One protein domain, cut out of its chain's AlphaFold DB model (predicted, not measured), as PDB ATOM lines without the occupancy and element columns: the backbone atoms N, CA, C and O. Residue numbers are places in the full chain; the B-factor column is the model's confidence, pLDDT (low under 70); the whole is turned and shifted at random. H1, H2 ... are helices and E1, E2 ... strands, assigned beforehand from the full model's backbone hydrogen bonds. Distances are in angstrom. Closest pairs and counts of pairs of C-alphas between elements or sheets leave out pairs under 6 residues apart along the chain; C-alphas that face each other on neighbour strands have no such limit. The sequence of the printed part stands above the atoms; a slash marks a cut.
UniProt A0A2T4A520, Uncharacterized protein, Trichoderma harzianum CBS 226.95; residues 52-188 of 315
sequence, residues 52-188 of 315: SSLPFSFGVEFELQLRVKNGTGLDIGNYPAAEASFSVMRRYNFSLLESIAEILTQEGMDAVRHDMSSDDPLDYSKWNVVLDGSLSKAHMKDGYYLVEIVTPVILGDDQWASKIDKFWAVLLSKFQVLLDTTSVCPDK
ATOM      1  N   SER A  52     173.800 156.978 126.357       55.47
ATOM      2  CA  SER A  52     173.978 155.604 126.845       55.47
ATOM      3  C   SER A  52     172.688 154.894 127.280       55.47
ATOM      4  O   SER A  52     172.742 153.738 127.695       55.47
ATOM      5  N   SER A  53     171.532 155.558 127.236       58.78
ATOM      6  CA  SER A  53     170.257 154.974 127.660       58.78
ATOM      7  C   SER A  53     169.506 154.336 126.496       58.78
ATOM      8  O   SER A  53     169.444 154.859 125.385       58.78
ATOM      9  N   LEU A  54     168.906 153.185 126.770       66.25
ATOM     10  CA  LEU A  54     168.027 152.486 125.852       66.25
ATOM     11  C   LEU A  54     166.752 153.313 125.626       66.25
ATOM     12  O   LEU A  54     166.361 154.103 126.492       66.25
ATOM     13  N   PRO A  55     166.057 153.131 124.487       69.19
ATOM     14  CA  PRO A  55     164.932 153.981 124.089       69.19
ATOM     15  C   PRO A  55     163.655 153.743 124.915       69.19
ATOM     16  O   PRO A  55     162.554 154.050 124.465       69.19
ATOM     17  N   PHE A  56     163.772 153.141 126.094       74.69
ATOM     18  CA  PHE A  56     162.658 152.778 126.950       74.69
ATOM     19  C   PHE A  56     162.968 153.075 128.415       74.69
ATOM     20  O   PHE A  56     164.087 152.925 128.908       74.69
ATOM     21  N   SER A  57     161.912 153.445 129.124       85.31
ATOM     22  CA  SER A  57     161.813 153.294 130.565       85.31
ATOM     23  C   SER A  57     160.866 152.137 130.871       85.31
ATOM     24  O   SER A  57     160.026 151.762 130.049       85.31
ATOM     25  N   PHE A  58     161.025 151.523 132.036       89.44
ATOM     26  CA  PHE A  58     160.238 150.360 132.421       89.44
ATOM     27  C   PHE A  58     160.008 150.323 133.930       89.44
ATOM     28  O   PHE A  58     160.759 150.910 134.703       89.44
ATOM     29  N   GLY A  59     158.961 149.619 134.346       90.62
ATOM     30  CA  GLY A  59     158.712 149.255 135.738       90.62
ATOM     31  C   GLY A  59     158.602 147.739 135.863       90.62
ATOM     32  O   GLY A  59     158.303 147.056 134.881       90.62
ATOM     33  N   VAL A  60     158.864 147.212 137.055       91.25
ATOM     34  CA  VAL A  60     158.753 145.783 137.358       91.25
ATOM     35  C   VAL A  60     157.899 145.607 138.603       91.25
ATOM     36  O   VAL A  60     158.142 146.249 139.624       91.25
ATOM     37  N   GLU A  61     156.920 144.714 138.519       89.75
ATOM     38  CA  GLU A  61     156.110 144.272 139.651       89.75
ATOM     39  C   GLU A  61     156.612 142.890 140.091       89.75
ATOM     40  O   GLU A  61     156.570 141.920 139.330       89.75
ATOM     41  N   PHE A  62     157.138 142.800 141.311       89.38
ATOM     42  CA  PHE A  62     157.546 141.542 141.927       89.38
ATOM     43  C   PHE A  62     156.439 141.042 142.857       89.38
ATOM     44  O   PHE A  62     156.336 141.496 143.995       89.38
ATOM     45  N   GLU A  63     155.648 140.077 142.391       85.62
ATOM     46  CA  GLU A  63     154.690 139.318 143.211       85.62
ATOM     47  C   GLU A  63     155.443 138.174 143.922       85.62
ATOM     48  O   GLU A  63     155.919 137.228 143.286       85.62
ATOM     49  N   LEU A  64     155.628 138.283 145.243       86.69
ATOM     50  CA  LEU A  64     156.552 137.451 146.018       86.69
ATOM     51  C   LEU A  64     155.883 136.791 147.227       86.69
ATOM     52  O   LEU A  64     155.061 137.384 147.919       86.69
ATOM     53  N   GLN A  65     156.333 135.574 147.537       86.56
ATOM     54  CA  GLN A  65     156.074 134.903 148.811       86.56
ATOM     55  C   GLN A  65     157.329 134.957 149.678       86.56
ATOM     56  O   GLN A  65     158.334 134.316 149.364       86.56
ATOM     57  N   LEU A  66     157.267 135.716 150.771       88.69
ATOM     58  CA  LEU A  66     158.408 136.033 151.622       88.69
ATOM     59  C   LEU A  66     158.262 135.451 153.024       88.69
ATOM     60  O   LEU A  66     157.205 135.528 153.648       88.69
ATOM     61  N   ARG A  67     159.371 134.934 153.549       88.06
ATOM     62  CA  ARG A  67     159.529 134.547 154.953       88.06
ATOM     63  C   ARG A  67     160.801 135.166 155.508       88.06
ATOM     64  O   ARG A  67     161.859 135.005 154.908       88.06
ATOM     65  N   VAL A  68     160.730 135.832 156.656       89.62
ATOM     66  CA  VAL A  68     161.932 136.329 157.345       89.62
ATOM     67  C   VAL A  68     162.880 135.177 157.679       89.62
ATOM     68  O   VAL A  68     162.463 134.112 158.130       89.62
ATOM     69  N   LYS A  69     164.176 135.373 157.432       90.50
ATOM     70  CA  LYS A  69     165.212 134.419 157.832       90.50
ATOM     71  C   LYS A  69     165.482 134.526 159.332       90.50
ATOM     72  O   LYS A  69     165.598 135.623 159.881       90.50
ATOM     73  N   ASN A  70     165.696 133.374 159.963       85.44
ATOM     74  CA  ASN A  70     166.191 133.303 161.335       85.44
ATOM     75  C   ASN A  70     167.538 134.032 161.464       85.44
ATOM     76  O   ASN A  70     168.390 133.921 160.583       85.44
ATOM     77  N   GLY A  71     167.737 134.751 162.574       83.19
ATOM     78  CA  GLY A  71     169.013 135.406 162.888       83.19
ATOM     79  C   GLY A  71     169.308 136.688 162.100       83.19
ATOM     80  O   GLY A  71     170.438 137.158 162.118       83.19
ATOM     81  N   THR A  72     168.319 137.272 161.416       85.50
ATOM     82  CA  THR A  72     168.484 138.535 160.667       85.50
ATOM     83  C   THR A  72     168.431 139.795 161.527       85.50
ATOM     84  O   THR A  72     168.743 140.876 161.022       85.50
ATOM     85  N   GLY A  73     168.008 139.657 162.788       81.44
ATOM     86  CA  GLY A  73     167.723 140.775 163.690       81.44
ATOM     87  C   GLY A  73     166.450 141.551 163.337       81.44
ATOM     88  O   GLY A  73     166.204 142.586 163.942       81.44
ATOM     89  N   LEU A  74     165.660 141.079 162.364       85.25
ATOM     90  CA  LEU A  74     164.405 141.715 161.980       85.25
ATOM     91  C   LEU A  74     163.299 141.340 162.976       85.25
ATOM     92  O   LEU A  74     162.909 140.173 163.038       85.25
ATOM     93  N   ASP A  75     162.796 142.316 163.729       80.88
ATOM     94  CA  ASP A  75     161.654 142.130 164.627       80.88
ATOM     95  C   ASP A  75     160.364 142.612 163.955       80.88
ATOM     96  O   ASP A  75     160.032 143.793 163.971       80.88
ATOM     97  N   ILE A  76     159.640 141.677 163.338       78.50
ATOM     98  CA  ILE A  76     158.306 141.917 162.761       78.50
ATOM     99  C   ILE A  76     157.187 141.337 163.632       78.50
ATOM    100  O   ILE A  76     156.054 141.161 163.177       78.50
ATOM    101  N   GLY A  77     157.506 141.025 164.890       75.00
ATOM    102  CA  GLY A  77     156.632 140.291 165.790       75.00
ATOM    103  C   GLY A  77     156.507 138.804 165.447       75.00
ATOM    104  O   GLY A  77     157.072 138.285 164.483       75.00
ATOM    105  N   ASN A  78     155.746 138.092 166.279       75.31
ATOM    106  CA  ASN A  78     155.501 136.666 166.087       75.31
ATOM    107  C   ASN A  78     154.620 136.424 164.863       75.31
ATOM    108  O   ASN A  78     153.604 137.100 164.685       75.31
ATOM    109  N   TYR A  79     154.969 135.394 164.090       78.62
ATOM    110  CA  TYR A  79     154.130 134.878 163.017       78.62
ATOM    111  C   TYR A  79     152.705 134.621 163.526       78.62
ATOM    112  O   TYR A  79     152.526 133.853 164.479       78.62
ATOM    113  N   PRO A  80     151.684 135.250 162.921       79.38
ATOM    114  CA  PRO A  80     150.306 134.909 163.210       79.38
ATOM    115  C   PRO A  80     150.061 133.419 162.967       79.38
ATOM    116  O   PRO A  80     150.446 132.893 161.922       79.38
ATOM    117  N   ALA A  81     149.383 132.757 163.905       74.50
ATOM    118  CA  ALA A  81     148.891 131.399 163.693       74.50
ATOM    119  C   ALA A  81     147.923 131.349 162.495       74.50
ATOM    120  O   ALA A  81     147.319 132.364 162.132       74.50
ATOM    121  N   ALA A  82     147.737 130.174 161.890       70.88
ATOM    122  CA  ALA A  82     146.880 130.013 160.710       70.88
ATOM    123  C   ALA A  82     145.428 130.478 160.963       70.88
ATOM    124  O   ALA A  82     144.772 131.043 160.087       70.88
ATOM    125  N   GLU A  83     144.951 130.294 162.192       76.94
ATOM    126  CA  GLU A  83     143.639 130.681 162.709       76.94
ATOM    127  C   GLU A  83     143.559 132.131 163.222       76.94
ATOM    128  O   GLU A  83     142.534 132.548 163.768       76.94
ATOM    129  N   ALA A  84     144.619 132.928 163.057       78.19
ATOM    130  CA  ALA A  84     144.644 134.305 163.528       78.19
ATOM    131  C   ALA A  84     143.527 135.155 162.901       78.19
ATOM    132  O   ALA A  84     143.195 135.067 161.710       78.19
ATOM    133  N   SER A  85     142.967 136.055 163.716       83.19
ATOM    134  CA  SER A  85     141.926 136.973 163.263       83.19
ATOM    135  C   SER A  85     142.429 137.871 162.130       83.19
ATOM    136  O   SER A  85     143.622 138.168 162.008       83.19
ATOM    137  N   PHE A  86     141.505 138.356 161.297       79.50
ATOM    138  CA  PHE A  86     141.835 139.272 160.202       79.50
ATOM    139  C   PHE A  86     142.633 140.496 160.682       79.50
ATOM    140  O   PHE A  86     143.604 140.881 160.039       79.50
ATOM    141  N   SER A  87     142.284 141.060 161.839       81.31
ATOM    142  CA  SER A  87     142.974 142.219 162.415       81.31
ATOM    143  C   SER A  87     144.401 141.909 162.880       81.31
ATOM    144  O   SER A  87     145.261 142.787 162.835       81.31
ATOM    145  N   VAL A  88     144.680 140.684 163.338       84.06
ATOM    146  CA  VAL A  88     146.047 140.250 163.681       84.06
ATOM    147  C   VAL A  88     146.874 140.089 162.408       84.06
ATOM    148  O   VAL A  88     147.945 140.681 162.308       84.06
ATOM    149  N   MET A  89     146.337 139.387 161.408       81.50
ATOM    150  CA  MET A  89     146.984 139.218 160.101       81.50
ATOM    151  C   MET A  89     147.275 140.558 159.421       81.50
ATOM    152  O   MET A  89     148.372 140.768 158.920       81.50
ATOM    153  N   ARG A  90     146.314 141.492 159.432       81.12
ATOM    154  CA  ARG A  90     146.479 142.818 158.824       81.12
ATOM    155  C   ARG A  90     147.588 143.626 159.497       81.12
ATOM    156  O   ARG A  90     148.381 144.237 158.793       81.12
ATOM    157  N   ARG A  91     147.657 143.617 160.835       84.44
ATOM    158  CA  ARG A  91     148.726 144.307 161.576       84.44
ATOM    159  C   ARG A  91     150.095 143.728 161.250       84.44
ATOM    160  O   ARG A  91     150.984 144.487 160.896       84.44
ATOM    161  N   TYR A  92     150.227 142.403 161.297       86.25
ATOM    162  CA  TYR A  92     151.478 141.736 160.944       86.25
ATOM    163  C   TYR A  92     151.903 142.046 159.504       86.25
ATOM    164  O   TYR A  92     153.045 142.417 159.264       86.25
ATOM    165  N   ASN A  93     150.969 141.974 158.552       85.38
ATOM    166  CA  ASN A  93     151.236 142.330 157.164       85.38
ATOM    167  C   ASN A  93     151.746 143.770 157.036       85.38
ATOM    168  O   ASN A  93     152.719 144.004 156.335       85.38
ATOM    169  N   PHE A  94     151.128 144.732 157.724       86.56
ATOM    170  CA  PHE A  94     151.604 146.115 157.703       86.56
ATOM    171  C   PHE A  94     153.006 146.263 158.292       86.56
ATOM    172  O   PHE A  94     153.838 146.890 157.644       86.56
ATOM    173  N   SER A  95     153.297 145.620 159.425       89.25
ATOM    174  CA  SER A  95     154.645 145.603 160.004       89.25
ATOM    175  C   SER A  95     155.677 144.970 159.066       89.25
ATOM    176  O   SER A  95     156.792 145.473 158.949       89.25
ATOM    177  N   LEU A  96     155.305 143.904 158.348       90.19
ATOM    178  CA  LEU A  96     156.154 143.280 157.334       90.19
ATOM    179  C   LEU A  96     156.444 144.236 156.168       90.19
ATOM    180  O   LEU A  96     157.606 144.396 155.801       90.19
ATOM    181  N   LEU A  97     155.417 144.866 155.586       92.19
ATOM    182  CA  LEU A  97     155.606 145.794 154.463       92.19
ATOM    183  C   LEU A  97     156.441 147.015 154.869       92.19
ATOM    184  O   LEU A  97     157.300 147.449 154.107       92.19
ATOM    185  N   GLU A  98     156.195 147.549 156.064       93.00
ATOM    186  CA  GLU A  98     156.951 148.666 156.629       93.00
ATOM    187  C   GLU A  98     158.420 148.289 156.820       93.00
ATOM    188  O   GLU A  98     159.297 148.977 156.307       93.00
ATOM    189  N   SER A  99     158.692 147.116 157.396       94.12
ATOM    190  CA  SER A  99     160.063 146.617 157.553       94.12
ATOM    191  C   SER A  99     160.776 146.425 156.213       94.12
ATOM    192  O   SER A  99     161.957 146.736 156.092       94.12
ATOM    193  N   ILE A 100     160.086 145.925 155.181       95.25
ATOM    194  CA  ILE A 100     160.672 145.801 153.838       95.25
ATOM    195  C   ILE A 100     161.033 147.186 153.287       95.25
ATOM    196  O   ILE A 100     162.149 147.363 152.799       95.25
ATOM    197  N   ALA A 101     160.129 148.166 153.379       96.12
ATOM    198  CA  ALA A 101     160.387 149.527 152.912       96.12
ATOM    199  C   ALA A 101     161.556 150.187 153.667       96.12
ATOM    200  O   ALA A 101     162.430 150.797 153.049       96.12
ATOM    201  N   GLU A 102     161.632 150.009 154.987       95.50
ATOM    202  CA  GLU A 102     162.735 150.509 155.809       95.50
ATOM    203  C   GLU A 102     164.077 149.886 155.419       95.50
ATOM    204  O   GLU A 102     165.046 150.614 155.221       95.50
ATOM    205  N   ILE A 103     164.140 148.560 155.253       95.81
ATOM    206  CA  ILE A 103     165.366 147.861 154.838       95.81
ATOM    207  C   ILE A 103     165.832 148.358 153.468       95.81
ATOM    208  O   ILE A 103     167.014 148.639 153.282       95.81
ATOM    209  N   LEU A 104     164.920 148.465 152.497       96.50
ATOM    210  CA  LEU A 104     165.262 148.966 151.166       96.50
ATOM    211  C   LEU A 104     165.808 150.399 151.256       96.50
ATOM    212  O   LEU A 104     166.857 150.692 150.679       96.50
ATOM    213  N   THR A 105     165.162 151.257 152.050       96.88
ATOM    214  CA  THR A 105     165.569 152.655 152.248       96.88
ATOM    215  C   THR A 105     166.926 152.773 152.941       96.88
ATOM    216  O   THR A 105     167.768 153.549 152.493       96.88
ATOM    217  N   GLN A 106     167.182 151.979 153.985       95.31
ATOM    218  CA  GLN A 106     168.474 151.919 154.687       95.31
ATOM    219  C   GLN A 106     169.616 151.515 153.752       95.31
ATOM    220  O   GLN A 106     170.726 152.029 153.855       95.31
ATOM    221  N   GLU A 107     169.320 150.648 152.789       95.69
ATOM    222  CA  GLU A 107     170.261 150.228 151.758       95.69
ATOM    223  C   GLU A 107     170.327 151.225 150.588       95.69
ATOM    224  O   GLU A 107     170.983 150.964 149.583       95.69
ATOM    225  N   GLY A 108     169.684 152.392 150.679       94.38
ATOM    226  CA  GLY A 108     169.724 153.446 149.665       94.38
ATOM    227  C   GLY A 108     168.843 153.167 148.446       94.38
ATOM    228  O   GLY A 108     169.219 153.517 147.327       94.38
ATOM    229  N   MET A 109     167.716 152.483 148.638       94.75
ATOM    230  CA  MET A 109     166.624 152.363 147.670       94.75
ATOM    231  C   MET A 109     165.387 153.026 148.280       94.75
ATOM    232  O   MET A 109     164.720 152.399 149.092       94.75
ATOM    233  N   ASP A 110     165.108 154.289 147.924       95.31
ATOM    234  CA  ASP A 110     163.963 155.047 148.463       95.31
ATOM    235  C   ASP A 110     162.670 154.249 148.258       95.31
ATOM    236  O   ASP A 110     162.238 154.022 147.121       95.31
ATOM    237  N   ALA A 111     162.118 153.752 149.363       96.69
ATOM    238  CA  ALA A 111     161.020 152.810 149.367       96.69
ATOM    239  C   ALA A 111     159.941 153.238 150.352       96.69
ATOM    240  O   ALA A 111     160.214 153.707 151.456       96.69
ATOM    241  N   VAL A 112     158.691 153.028 149.959       94.31
ATOM    242  CA  VAL A 112     157.516 153.391 150.744       94.31
ATOM    243  C   VAL A 112     156.547 152.222 150.815       94.31
ATOM    244  O   VAL A 112     156.303 151.525 149.829       94.31
ATOM    245  N   ARG A 113     155.957 152.015 151.995       92.75
ATOM    246  CA  ARG A 113     154.759 151.185 152.118       92.75
ATOM    247  C   ARG A 113     153.597 151.960 151.514       92.75
ATOM    248  O   ARG A 113     153.302 153.060 151.978       92.75
ATOM    249  N   HIS A 114     152.906 151.371 150.548       85.81
ATOM    250  CA  HIS A 114     151.699 151.967 149.991       85.81
ATOM    251  C   HIS A 114     150.451 151.183 150.424       85.81
ATOM    252  O   HIS A 114     150.404 149.950 150.382       85.81
ATOM    253  N   ASP A 115     149.443 151.910 150.910       80.31
ATOM    254  CA  ASP A 115     148.174 151.327 151.334       80.31
ATOM    255  C   ASP A 115     147.194 151.346 150.163       80.31
ATOM    256  O   ASP A 115     146.636 152.386 149.831       80.31
ATOM    257  N   MET A 116     146.936 150.177 149.576       70.94
ATOM    258  CA  MET A 116     145.984 150.020 148.469       70.94
ATOM    259  C   MET A 116     144.535 150.394 148.836       70.94
ATOM    260  O   MET A 116     143.674 150.410 147.959       70.94
ATOM    261  N   SER A 117     144.233 150.623 150.122       69.81
ATOM    262  CA  SER A 117     142.943 151.171 150.559       69.81
ATOM    263  C   SER A 117     142.889 152.699 150.584       69.81
ATOM    264  O   SER A 117     141.809 153.249 150.796       69.81
ATOM    265  N   SER A 118     144.020 153.373 150.366       73.06
ATOM    266  CA  SER A 118     144.059 154.812 150.114       73.06
ATOM    267  C   SER A 118     143.657 155.120 148.671       73.06
ATOM    268  O   SER A 118     143.835 154.295 147.775       73.06
ATOM    269  N   ASP A 119     143.113 156.317 148.451       73.88
ATOM    270  CA  ASP A 119     142.846 156.839 147.104       73.88
ATOM    271  C   ASP A 119     144.118 157.401 146.435       73.88
ATOM    272  O   ASP A 119     144.067 157.862 145.291       73.88
ATOM    273  N   ASP A 120     145.256 157.373 147.138       76.06
ATOM    274  CA  ASP A 120     146.521 157.894 146.637       76.06
ATOM    275  C   ASP A 120     147.092 156.965 145.548       76.06
ATOM    276  O   ASP A 120     146.984 155.741 145.642       76.06
ATOM    277  N   PRO A 121     147.705 157.504 144.484       76.69
ATOM    278  CA  PRO A 121     148.396 156.687 143.493       76.69
ATOM    279  C   PRO A 121     149.742 156.166 144.020       76.69
ATOM    280  O   PRO A 121     150.323 156.719 144.956       76.69
ATOM    281  N   LEU A 122     150.280 155.124 143.371       81.44
ATOM    282  CA  LEU A 122     151.670 154.712 143.589       81.44
ATOM    283  C   LEU A 122     152.630 155.834 143.179       81.44
ATOM    284  O   LEU A 122     152.512 156.400 142.087       81.44
ATOM    285  N   ASP A 123     153.627 156.093 144.020       83.81
ATOM    286  CA  ASP A 123     154.720 157.005 143.695       83.81
ATOM    287  C   ASP A 123     155.800 156.245 142.919       83.81
ATOM    288  O   ASP A 123     156.667 155.586 143.492       83.81
ATOM    289  N   TYR A 124     155.757 156.337 141.592       85.69
ATOM    290  CA  TYR A 124     156.711 155.672 140.704       85.69
ATOM    291  C   TYR A 124     158.102 156.317 140.659       85.69
ATOM    292  O   TYR A 124     158.956 155.867 139.891       85.69
ATOM    293  N   SER A 125     158.361 157.348 141.466       86.75
ATOM    294  CA  SER A 125     159.732 157.775 141.757       86.75
ATOM    295  C   SER A 125     160.401 156.900 142.827       86.75
ATOM    296  O   SER A 125     161.622 156.947 142.979       86.75
ATOM    297  N   LYS A 126     159.622 156.046 143.507       92.88
ATOM    298  CA  LYS A 126     160.051 155.212 144.635       92.88
ATOM    299  C   LYS A 126     159.743 153.737 144.423       92.88
ATOM    300  O   LYS A 126     158.931 153.352 143.581       92.88
ATOM    301  N   TRP A 127     160.378 152.893 145.228       96.25
ATOM    302  CA  TRP A 127     159.969 151.502 145.383       96.25
ATOM    303  C   TRP A 127     158.692 151.446 146.221       96.25
ATOM    304  O   TRP A 127     158.667 151.937 147.346       96.25
ATOM    305  N   ASN A 128     157.632 150.841 145.699       94.00
ATOM    306  CA  ASN A 128     156.371 150.711 146.419       94.00
ATOM    307  C   ASN A 128     156.242 149.288 146.954       94.00
ATOM    308  O   ASN A 128     156.330 148.325 146.196       94.00
ATOM    309  N   VAL A 129     156.021 149.159 148.257       94.00
ATOM    310  CA  VAL A 129     155.809 147.879 148.934       94.00
ATOM    311  C   VAL A 129     154.335 147.789 149.312       94.00
ATOM    312  O   VAL A 129     153.857 148.561 150.149       94.00
ATOM    313  N   VAL A 130     153.602 146.871 148.684       90.12
ATOM    314  CA  VAL A 130     152.145 146.755 148.825       90.12
ATOM    315  C   VAL A 130     151.712 145.332 149.142       90.12
ATOM    316  O   VAL A 130     152.431 144.353 148.935       90.12
ATOM    317  N   LEU A 131     150.504 145.219 149.688       82.12
ATOM    318  CA  LEU A 131     149.832 143.931 149.783       82.12
ATOM    319  C   LEU A 131     149.379 143.518 148.387       82.12
ATOM    320  O   LEU A 131     148.679 144.285 147.726       82.12
ATOM    321  N   ASP A 132     149.716 142.295 147.989       70.00
ATOM    322  CA  ASP A 132     149.206 141.723 146.747       70.00
ATOM    323  C   ASP A 132     147.678 141.573 146.847       70.00
ATOM    324  O   ASP A 132     147.145 140.759 147.608       70.00
ATOM    325  N   GLY A 133     146.961 142.404 146.090       61.00
ATOM    326  CA  GLY A 133     145.499 142.405 146.047       61.00
ATOM    327  C   GLY A 133     144.904 141.282 145.193       61.00
ATOM    328  O   GLY A 133     143.686 141.100 145.192       61.00
ATOM    329  N   SER A 134     145.733 140.551 144.446       55.19
ATOM    330  CA  SER A 134     145.314 139.499 143.518       55.19
ATOM    331  C   SER A 134     145.309 138.097 144.133       55.19
ATOM    332  O   SER A 134     144.719 137.184 143.553       55.19
ATOM    333  N   LEU A 135     145.883 137.915 145.329       53.25
ATOM    334  CA  LEU A 135     146.061 136.600 145.945       53.25
ATOM    335  C   LEU A 135     145.365 136.486 147.311       53.25
ATOM    336  O   LEU A 135     145.630 137.216 148.260       53.25
ATOM    337  N   SER A 136     144.434 135.530 147.408       54.34
ATOM    338  CA  SER A 136     143.661 135.267 148.628       54.34
ATOM    339  C   SER A 136     144.496 134.587 149.728       54.34
ATOM    340  O   SER A 136     145.528 133.975 149.447       54.34
ATOM    341  N   LYS A 137     143.997 134.588 150.978       59.06
ATOM    342  CA  LYS A 137     144.602 133.847 152.109       59.06
ATOM    343  C   LYS A 137     144.906 132.373 151.791       59.06
ATOM    344  O   LYS A 137     145.802 131.810 152.409       59.06
ATOM    345  N   ALA A 138     144.186 131.763 150.846       56.06
ATOM    346  CA  ALA A 138     144.383 130.372 150.440       56.06
ATOM    347  C   ALA A 138     145.756 130.107 149.790       56.06
ATOM    348  O   ALA A 138     146.172 128.956 149.708       56.06
ATOM    349  N   HIS A 139     146.457 131.151 149.339       59.59
ATOM    350  CA  HIS A 139     147.774 131.036 148.711       59.59
ATOM    351  C   HIS A 139     148.941 131.214 149.691       59.59
ATOM    352  O   HIS A 139     150.089 131.008 149.301       59.59
ATOM    353  N   MET A 140     148.675 131.582 150.950       64.75
ATOM    354  CA  MET A 140     149.715 131.661 151.975       64.75
ATOM    355  C   MET A 140     150.084 130.247 152.424       64.75
ATOM    356  O   MET A 140     149.235 129.500 152.913       64.75
ATOM    357  N   LYS A 141     151.356 129.877 152.267       67.06
ATOM    358  CA  LYS A 141     151.920 128.677 152.899       67.06
ATOM    359  C   LYS A 141     152.471 129.025 154.273       67.06
ATOM    360  O   LYS A 141     152.803 130.176 154.531       67.06
ATOM    361  N   ASP A 142     152.584 128.022 155.135       72.94
ATOM    362  CA  ASP A 142     153.027 128.193 156.519       72.94
ATOM    363  C   ASP A 142     154.316 129.039 156.628       72.94
ATOM    364  O   ASP A 142     155.368 128.693 156.076       72.94
ATOM    365  N   GLY A 143     154.200 130.197 157.287       76.12
ATOM    366  CA  GLY A 143     155.271 131.179 157.483       76.12
ATOM    367  C   GLY A 143     155.659 132.042 156.270       76.12
ATOM    368  O   GLY A 143     156.590 132.838 156.399       76.12
ATOM    369  N   TYR A 144     154.990 131.913 155.118       82.88
ATOM    370  CA  TYR A 144     155.221 132.728 153.918       82.88
ATOM    371  C   TYR A 144     154.069 133.698 153.659       82.88
ATOM    372  O   TYR A 144     152.902 133.314 153.586       82.88
ATOM    373  N   TYR A 145     154.424 134.963 153.458       82.94
ATOM    374  CA  TYR A 145     153.490 136.069 153.287       82.94
ATOM    375  C   TYR A 145     153.631 136.679 151.906       82.94
ATOM    376  O   TYR A 145     154.727 136.764 151.352       82.94
ATOM    377  N   LEU A 146     152.495 137.093 151.363       82.38
ATOM    378  CA  LEU A 146     152.390 137.638 150.022       82.38
ATOM    379  C   LEU A 146     152.674 139.133 150.049       82.38
ATOM    380  O   LEU A 146     152.072 139.871 150.831       82.38
ATOM    381  N   VAL A 147     153.592 139.556 149.193       87.44
ATOM    382  CA  VAL A 147     154.009 140.947 149.047       87.44
ATOM    383  C   VAL A 147     154.157 141.240 147.564       87.44
ATOM    384  O   VAL A 147     154.755 140.455 146.833       87.44
ATOM    385  N   GLU A 148     153.643 142.383 147.136       89.62
ATOM    386  CA  GLU A 148     153.913 142.947 145.820       89.62
ATOM    387  C   GLU A 148     154.897 144.110 146.013       89.62
ATOM    388  O   GLU A 148     154.673 145.005 146.832       89.62
ATOM    389  N   ILE A 149     156.035 144.065 145.318       92.88
ATOM    390  CA  ILE A 149     157.035 145.139 145.335       92.88
ATOM    391  C   ILE A 149     157.160 145.698 143.926       92.88
ATOM    392  O   ILE A 149     157.585 144.994 143.011       92.88
ATOM    393  N   VAL A 150     156.818 146.969 143.762       92.25
ATOM    394  CA  VAL A 150     156.827 147.666 142.477       92.25
ATOM    395  C   VAL A 150     158.033 148.591 142.422       92.25
ATOM    396  O   VAL A 150     158.257 149.391 143.333       92.25
ATOM    397  N   THR A 151     158.833 148.483 141.363       93.69
ATOM    398  CA  THR A 151     159.981 149.371 141.165       93.69
ATOM    399  C   THR A 151     159.523 150.808 140.896       93.69
ATOM    400  O   THR A 151     158.431 151.016 140.356       93.69
ATOM    401  N   PRO A 152     160.390 151.809 141.124       91.94
ATOM    402  CA  PRO A 152     160.249 153.071 140.415       91.94
ATOM    403  C   PRO A 152     160.317 152.841 138.898       91.94
ATOM    404  O   PRO A 152     160.712 151.768 138.426       91.94
ATOM    405  N   VAL A 153     159.980 153.860 138.113       89.38
ATOM    406  CA  VAL A 153     160.259 153.845 136.673       89.38
ATOM    407  C   VAL A 153     161.773 153.914 136.476       89.38
ATOM    408  O   VAL A 153     162.430 154.890 136.837       89.38
ATOM    409  N   ILE A 154     162.332 152.849 135.914       89.88
ATOM    410  CA  ILE A 154     163.757 152.682 135.663       89.88
ATOM    411  C   ILE A 154     164.040 153.065 134.210       89.88
ATOM    412  O   ILE A 154     163.399 152.571 133.283       89.88
ATOM    413  N   LEU A 155     165.019 153.944 134.006       88.06
ATOM    414  CA  LEU A 155     165.621 154.154 132.692       88.06
ATOM    415  C   LEU A 155     166.368 152.887 132.281       88.06
ATOM    416  O   LEU A 155     167.097 152.323 133.092       88.06
ATOM    417  N   GLY A 156     166.213 152.447 131.032       83.75
ATOM    418  CA  GLY A 156     167.023 151.367 130.477       83.75
ATOM    419  C   GLY A 156     168.469 151.803 130.241       83.75
ATOM    420  O   GLY A 156     168.930 151.750 129.122       83.75
ATOM    421  N   ASP A 157     169.182 152.296 131.241       84.56
ATOM    422  CA  ASP A 157     170.586 152.708 131.150       84.56
ATOM    423  C   ASP A 157     171.538 151.593 131.613       84.56
ATOM    424  O   ASP A 157     171.116 150.530 132.060       84.56
ATOM    425  N   ASP A 158     172.844 151.823 131.566       80.38
ATOM    426  CA  ASP A 158     173.841 150.863 132.060       80.38
ATOM    427  C   ASP A 158     173.726 150.541 133.573       80.38
ATOM    428  O   ASP A 158     174.356 149.600 134.062       80.38
ATOM    429  N   GLN A 159     172.884 151.265 134.326       89.44
ATOM    430  CA  GLN A 159     172.651 151.065 135.757       89.44
ATOM    431  C   GLN A 159     171.400 150.242 136.073       89.44
ATOM    432  O   GLN A 159     171.202 149.851 137.227       89.44
ATOM    433  N   TRP A 160     170.518 149.958 135.111       93.12
ATOM    434  CA  TRP A 160     169.266 149.260 135.421       93.12
ATOM    435  C   TRP A 160     169.525 147.879 136.045       93.12
ATOM    436  O   TRP A 160     168.871 147.493 137.016       93.12
ATOM    437  N   ALA A 161     170.525 147.154 135.539       93.88
ATOM    438  CA  ALA A 161     170.857 145.815 136.008       93.88
ATOM    439  C   ALA A 161     171.388 145.825 137.449       93.88
ATOM    440  O   ALA A 161     171.007 144.963 138.245       93.88
ATOM    441  N   SER A 162     172.210 146.820 137.804       94.81
ATOM    442  CA  SER A 162     172.762 146.964 139.156       94.81
ATOM    443  C   SER A 162     171.677 147.329 140.174       94.81
ATOM    444  O   SER A 162     171.697 146.813 141.292       94.81
ATOM    445  N   LYS A 163     170.668 148.123 139.779       95.44
ATOM    446  CA  LYS A 163     169.476 148.405 140.603       95.44
ATOM    447  C   LYS A 163     168.704 147.123 140.933       95.44
ATOM    448  O   LYS A 163     168.355 146.900 142.092       95.44
ATOM    449  N   ILE A 164     168.487 146.253 139.942       96.81
ATOM    450  CA  ILE A 164     167.817 144.959 140.148       96.81
ATOM    451  C   ILE A 164     168.669 144.027 141.018       96.81
ATOM    452  O   ILE A 164     168.142 143.406 141.940       96.81
ATOM    453  N   ASP A 165     169.981 143.940 140.777       96.88
ATOM    454  CA  ASP A 165     170.881 143.122 141.601       96.88
ATOM    455  C   ASP A 165     170.881 143.576 143.063       96.88
ATOM    456  O   ASP A 165     170.776 142.739 143.961       96.88
ATOM    457  N   LYS A 166     170.931 144.889 143.304       97.25
ATOM    458  CA  LYS A 166     170.881 145.475 144.645       97.25
ATOM    459  C   LYS A 166     169.580 145.132 145.363       97.25
ATOM    460  O   LYS A 166     169.630 144.641 146.489       97.25
ATOM    461  N   PHE A 167     168.435 145.307 144.701       97.12
ATOM    462  CA  PHE A 167     167.133 144.928 145.252       97.12
ATOM    463  C   PHE A 167     167.115 143.467 145.714       97.12
ATOM    464  O   PHE A 167     166.797 143.173 146.867       97.12
ATOM    465  N   TRP A 168     167.521 142.545 144.840       97.19
ATOM    466  CA  TRP A 168     167.532 141.123 145.168       97.19
ATOM    467  C   TRP A 168     168.568 140.765 146.234       97.19
ATOM    468  O   TRP A 168     168.287 139.904 147.064       97.19
ATOM    469  N   ALA A 169     169.741 141.399 146.243       96.88
ATOM    470  CA  ALA A 169     170.756 141.180 147.271       96.88
ATOM    471  C   ALA A 169     170.231 141.570 148.659       96.88
ATOM    472  O   ALA A 169     170.324 140.782 149.602       96.88
ATOM    473  N   VAL A 170     169.609 142.746 148.763       95.94
ATOM    474  CA  VAL A 170     169.009 143.246 150.003       95.94
ATOM    475  C   VAL A 170     167.861 142.348 150.447       95.94
ATOM    476  O   VAL A 170     167.867 141.858 151.578       95.94
ATOM    477  N   LEU A 171     166.928 142.038 149.544       95.25
ATOM    478  CA  LEU A 171     165.788 141.179 149.843       95.25
ATOM    479  C   LEU A 171     166.242 139.790 150.318       95.25
ATOM    480  O   LEU A 171     165.824 139.316 151.375       95.25
ATOM    481  N   LEU A 172     167.152 139.148 149.586       95.06
ATOM    482  CA  LEU A 172     167.651 137.818 149.933       95.06
ATOM    483  C   LEU A 172     168.554 137.828 151.168       95.06
ATOM    484  O   LEU A 172     168.762 136.767 151.752       95.06
ATOM    485  N   SER A 173     169.073 138.972 151.616       94.38
ATOM    486  CA  SER A 173     169.808 139.042 152.885       94.38
ATOM    487  C   SER A 173     168.887 138.831 154.096       94.38
ATOM    488  O   SER A 173     169.305 138.234 155.089       94.38
ATOM    489  N   LYS A 174     167.614 139.240 153.993       94.56
ATOM    490  CA  LYS A 174     166.643 139.213 155.100       94.56
ATOM    491  C   LYS A 174     165.550 138.161 154.938       94.56
ATOM    492  O   LYS A 174     165.050 137.643 155.936       94.56
ATOM    493  N   PHE A 175     165.213 137.791 153.706       93.56
ATOM    494  CA  PHE A 175     164.059 136.950 153.409       93.56
ATOM    495  C   PHE A 175     164.431 135.689 152.627       93.56
ATOM    496  O   PHE A 175     165.366 135.651 151.825       93.56
ATOM    497  N   GLN A 176     163.677 134.626 152.875       91.81
ATOM    498  CA  GLN A 176     163.552 133.477 151.993       91.81
ATOM    499  C   GLN A 176     162.393 133.740 151.037       91.81
ATOM    500  O   GLN A 176     161.337 134.210 151.460       91.81
ATOM    501  N   VAL A 177     162.597 133.415 149.764       89.94
ATOM    502  CA  VAL A 177     161.595 133.579 148.710       89.94
ATOM    503  C   VAL A 177     161.096 132.200 148.319       89.94
ATOM    504  O   VAL A 177     161.890 131.350 147.908       89.94
ATOM    505  N   LEU A 178     159.793 131.971 148.444       84.25
ATOM    506  CA  LEU A 178     159.177 130.742 147.969       84.25
ATOM    507  C   LEU A 178     158.789 130.892 146.500       84.25
ATOM    508  O   LEU A 178     158.013 131.768 146.130       84.25
ATOM    509  N   LEU A 179     159.314 129.992 145.671       74.19
ATOM    510  CA  LEU A 179     158.884 129.843 144.290       74.19
ATOM    511  C   LEU A 179     157.730 128.837 144.248       74.19
ATOM    512  O   LEU A 179     157.968 127.632 144.196       74.19
ATOM    513  N   ASP A 180     156.492 129.320 144.296       62.12
ATOM    514  CA  ASP A 180     155.326 128.496 143.980       62.12
ATOM    515  C   ASP A 180     154.719 128.950 142.653       62.12
ATOM    516  O   ASP A 180     154.058 129.982 142.562       62.12
ATOM    517  N   THR A 181     154.961 128.167 141.607       51.91
ATOM    518  CA  THR A 181     154.444 128.425 140.261       51.91
ATOM    519  C   THR A 181     152.950 128.130 140.124       51.91
ATOM    520  O   THR A 181     152.377 128.444 139.087       51.91
ATOM    521  N   THR A 182     152.312 127.519 141.131       49.44
ATOM    522  CA  THR A 182     150.900 127.104 141.070       49.44
ATOM    523  C   THR A 182     149.950 128.068 141.777       49.44
ATOM    524  O   THR A 182     148.814 128.219 141.335       49.44
ATOM    525  N   SER A 183     150.397 128.759 142.831       47.44
ATOM    526  CA  SER A 183     149.527 129.609 143.658       47.44
ATOM    527  C   SER A 183     149.575 131.102 143.324       47.44
ATOM    528  O   SER A 183     148.661 131.829 143.696       47.44
ATOM    529  N   VAL A 184     150.601 131.570 142.607       47.25
ATOM    530  CA  VAL A 184     150.800 133.008 142.327       47.25
ATOM    531  C   VAL A 184     150.014 133.479 141.092       47.25
ATOM    532  O   VAL A 184     149.864 134.674 140.872       47.25
ATOM    533  N   CYS A 185     149.456 132.574 140.272       48.28
ATOM    534  CA  CYS A 185     148.774 132.995 139.040       48.28
ATOM    535  C   CYS A 185     147.689 132.023 138.516       48.28
ATOM    536  O   CYS A 185     147.816 131.523 137.397       48.28
ATOM    537  N   PRO A 186     146.612 131.736 139.278       39.19
ATOM    538  CA  PRO A 186     145.536 130.871 138.789       39.19
ATOM    539  C   PRO A 186     144.622 131.545 137.746       39.19
ATOM    540  O   PRO A 186     143.976 130.833 136.983       39.19
ATOM    541  N   ASP A 187     144.568 132.885 137.672       46.38
ATOM    542  CA  ASP A 187     143.608 133.588 136.804       46.38
ATOM    543  C   ASP A 187     144.127 134.936 136.240       46.38
ATOM    544  O   ASP A 187     143.775 136.019 136.713       46.38
ATOM    545  N   LYS A 188     145.007 134.887 135.223       46.34
ATOM    546  CA  LYS A 188     145.436 136.051 134.408       46.34
ATOM    547  C   LYS A 188     145.637 135.614 132.938       46.34
ATOM    548  O   LYS A 188     146.757 135.359 132.511       46.34
TER     549      LYS A 188
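This is residues 52 to 188 of the 315 residues of an uncharacterized protein of Trichoderma harzianum CBS 226.95 (UniProt A0A2T4A520). A strongly twisted wall of five strands has two helices packed on one of its faces: H1, the longer, on the part made by E2, E3 and E4, and H2 with its residues 167 to 174 mostly near E1, the two helices touching at a steep tilt of 53 degrees. Three long stretches with no named element, residues 69 to 85, 114 to 126 and 131 to 144, link E1 to H1, E2 to E3 and E3 to E4, and a short antiparallel pairing joins residues 57 to 58 with residues 154 to 155. The printed part has 137 residues with two named helices and five named strands, in the order E1 H1 E2 E3 E4 H2 E5. The sheet's order is E2 E3 E4 E1 E5, mixed, and the class is mixed, helices and strands, with 61 residues, under half, in named elements. The whole is compact, with a radius of gyration of the C-alphas of 15.4 A and spans of 53 by 36 by 31 A.

Begin with the sheet: find C-alpha 61 at (156.110, 144.272, 139.651), where E1, residues 61 to 68, starts its 20.3 A and bends by 59 degrees at residue 65. E4, residues 145 to 150, is 16.2 A long, E3, residues 127 to 130, 9.8 A, and E2, residues 111 to 113, 7.0 A. E5, residues 175 to 178, runs 9.6 A to C-alpha 178 at (159.177, 130.742, 147.969). From C-alpha 86 at (141.835, 139.272, 160.202), H1 runs 30.0 A through residues 86 to 106; H2, residues 160 to 174, is 22.3 A long.

Look first at E4 and E1, antiparallel, with N 64 and O 147 2.8 A apart. E1 and edge strand E5 are antiparallel, with N 176 and O 67 at 2.8 A. E3 and E4 form an antiparallel hairpin, with N 130 and O 148 at 2.8 A. Edge strand E2 is parallel to E3, with N 112 and O 127 at 2.8 A. H1 and H2 are on the same face, giving two layers, helices over one face of a sheet. The C-alphas of Ala 101 in H1 and Ala 111 in E2 are 4.9 A apart, their elements' closest. H1 touches H2 with residues 100 to 104 alone, closest at the C-alphas of Leu 104 and Val 170, 6.9 A, at a steep tilt of 53 degrees, opposite ways. E4, H2 and E5 form a split strand-helix-strand unit, two strands running the same way with E1 between them, and its crossover is right-handed. Every O i to N i+4 pair is within hydrogen-bond range in H1, and 10 of 11 in H2.

Look for the farthest C-alphas, Ser 52 and Glu 83, 53.2 A apart. The printed part has no cut. The links E1 to H1, E2 to E3 and E3 to E4 are long. Mean pLDDT of the printed part is 82.1, with low confidence at residues 52 to 55, 117, 133 to 141 and 180 to 188.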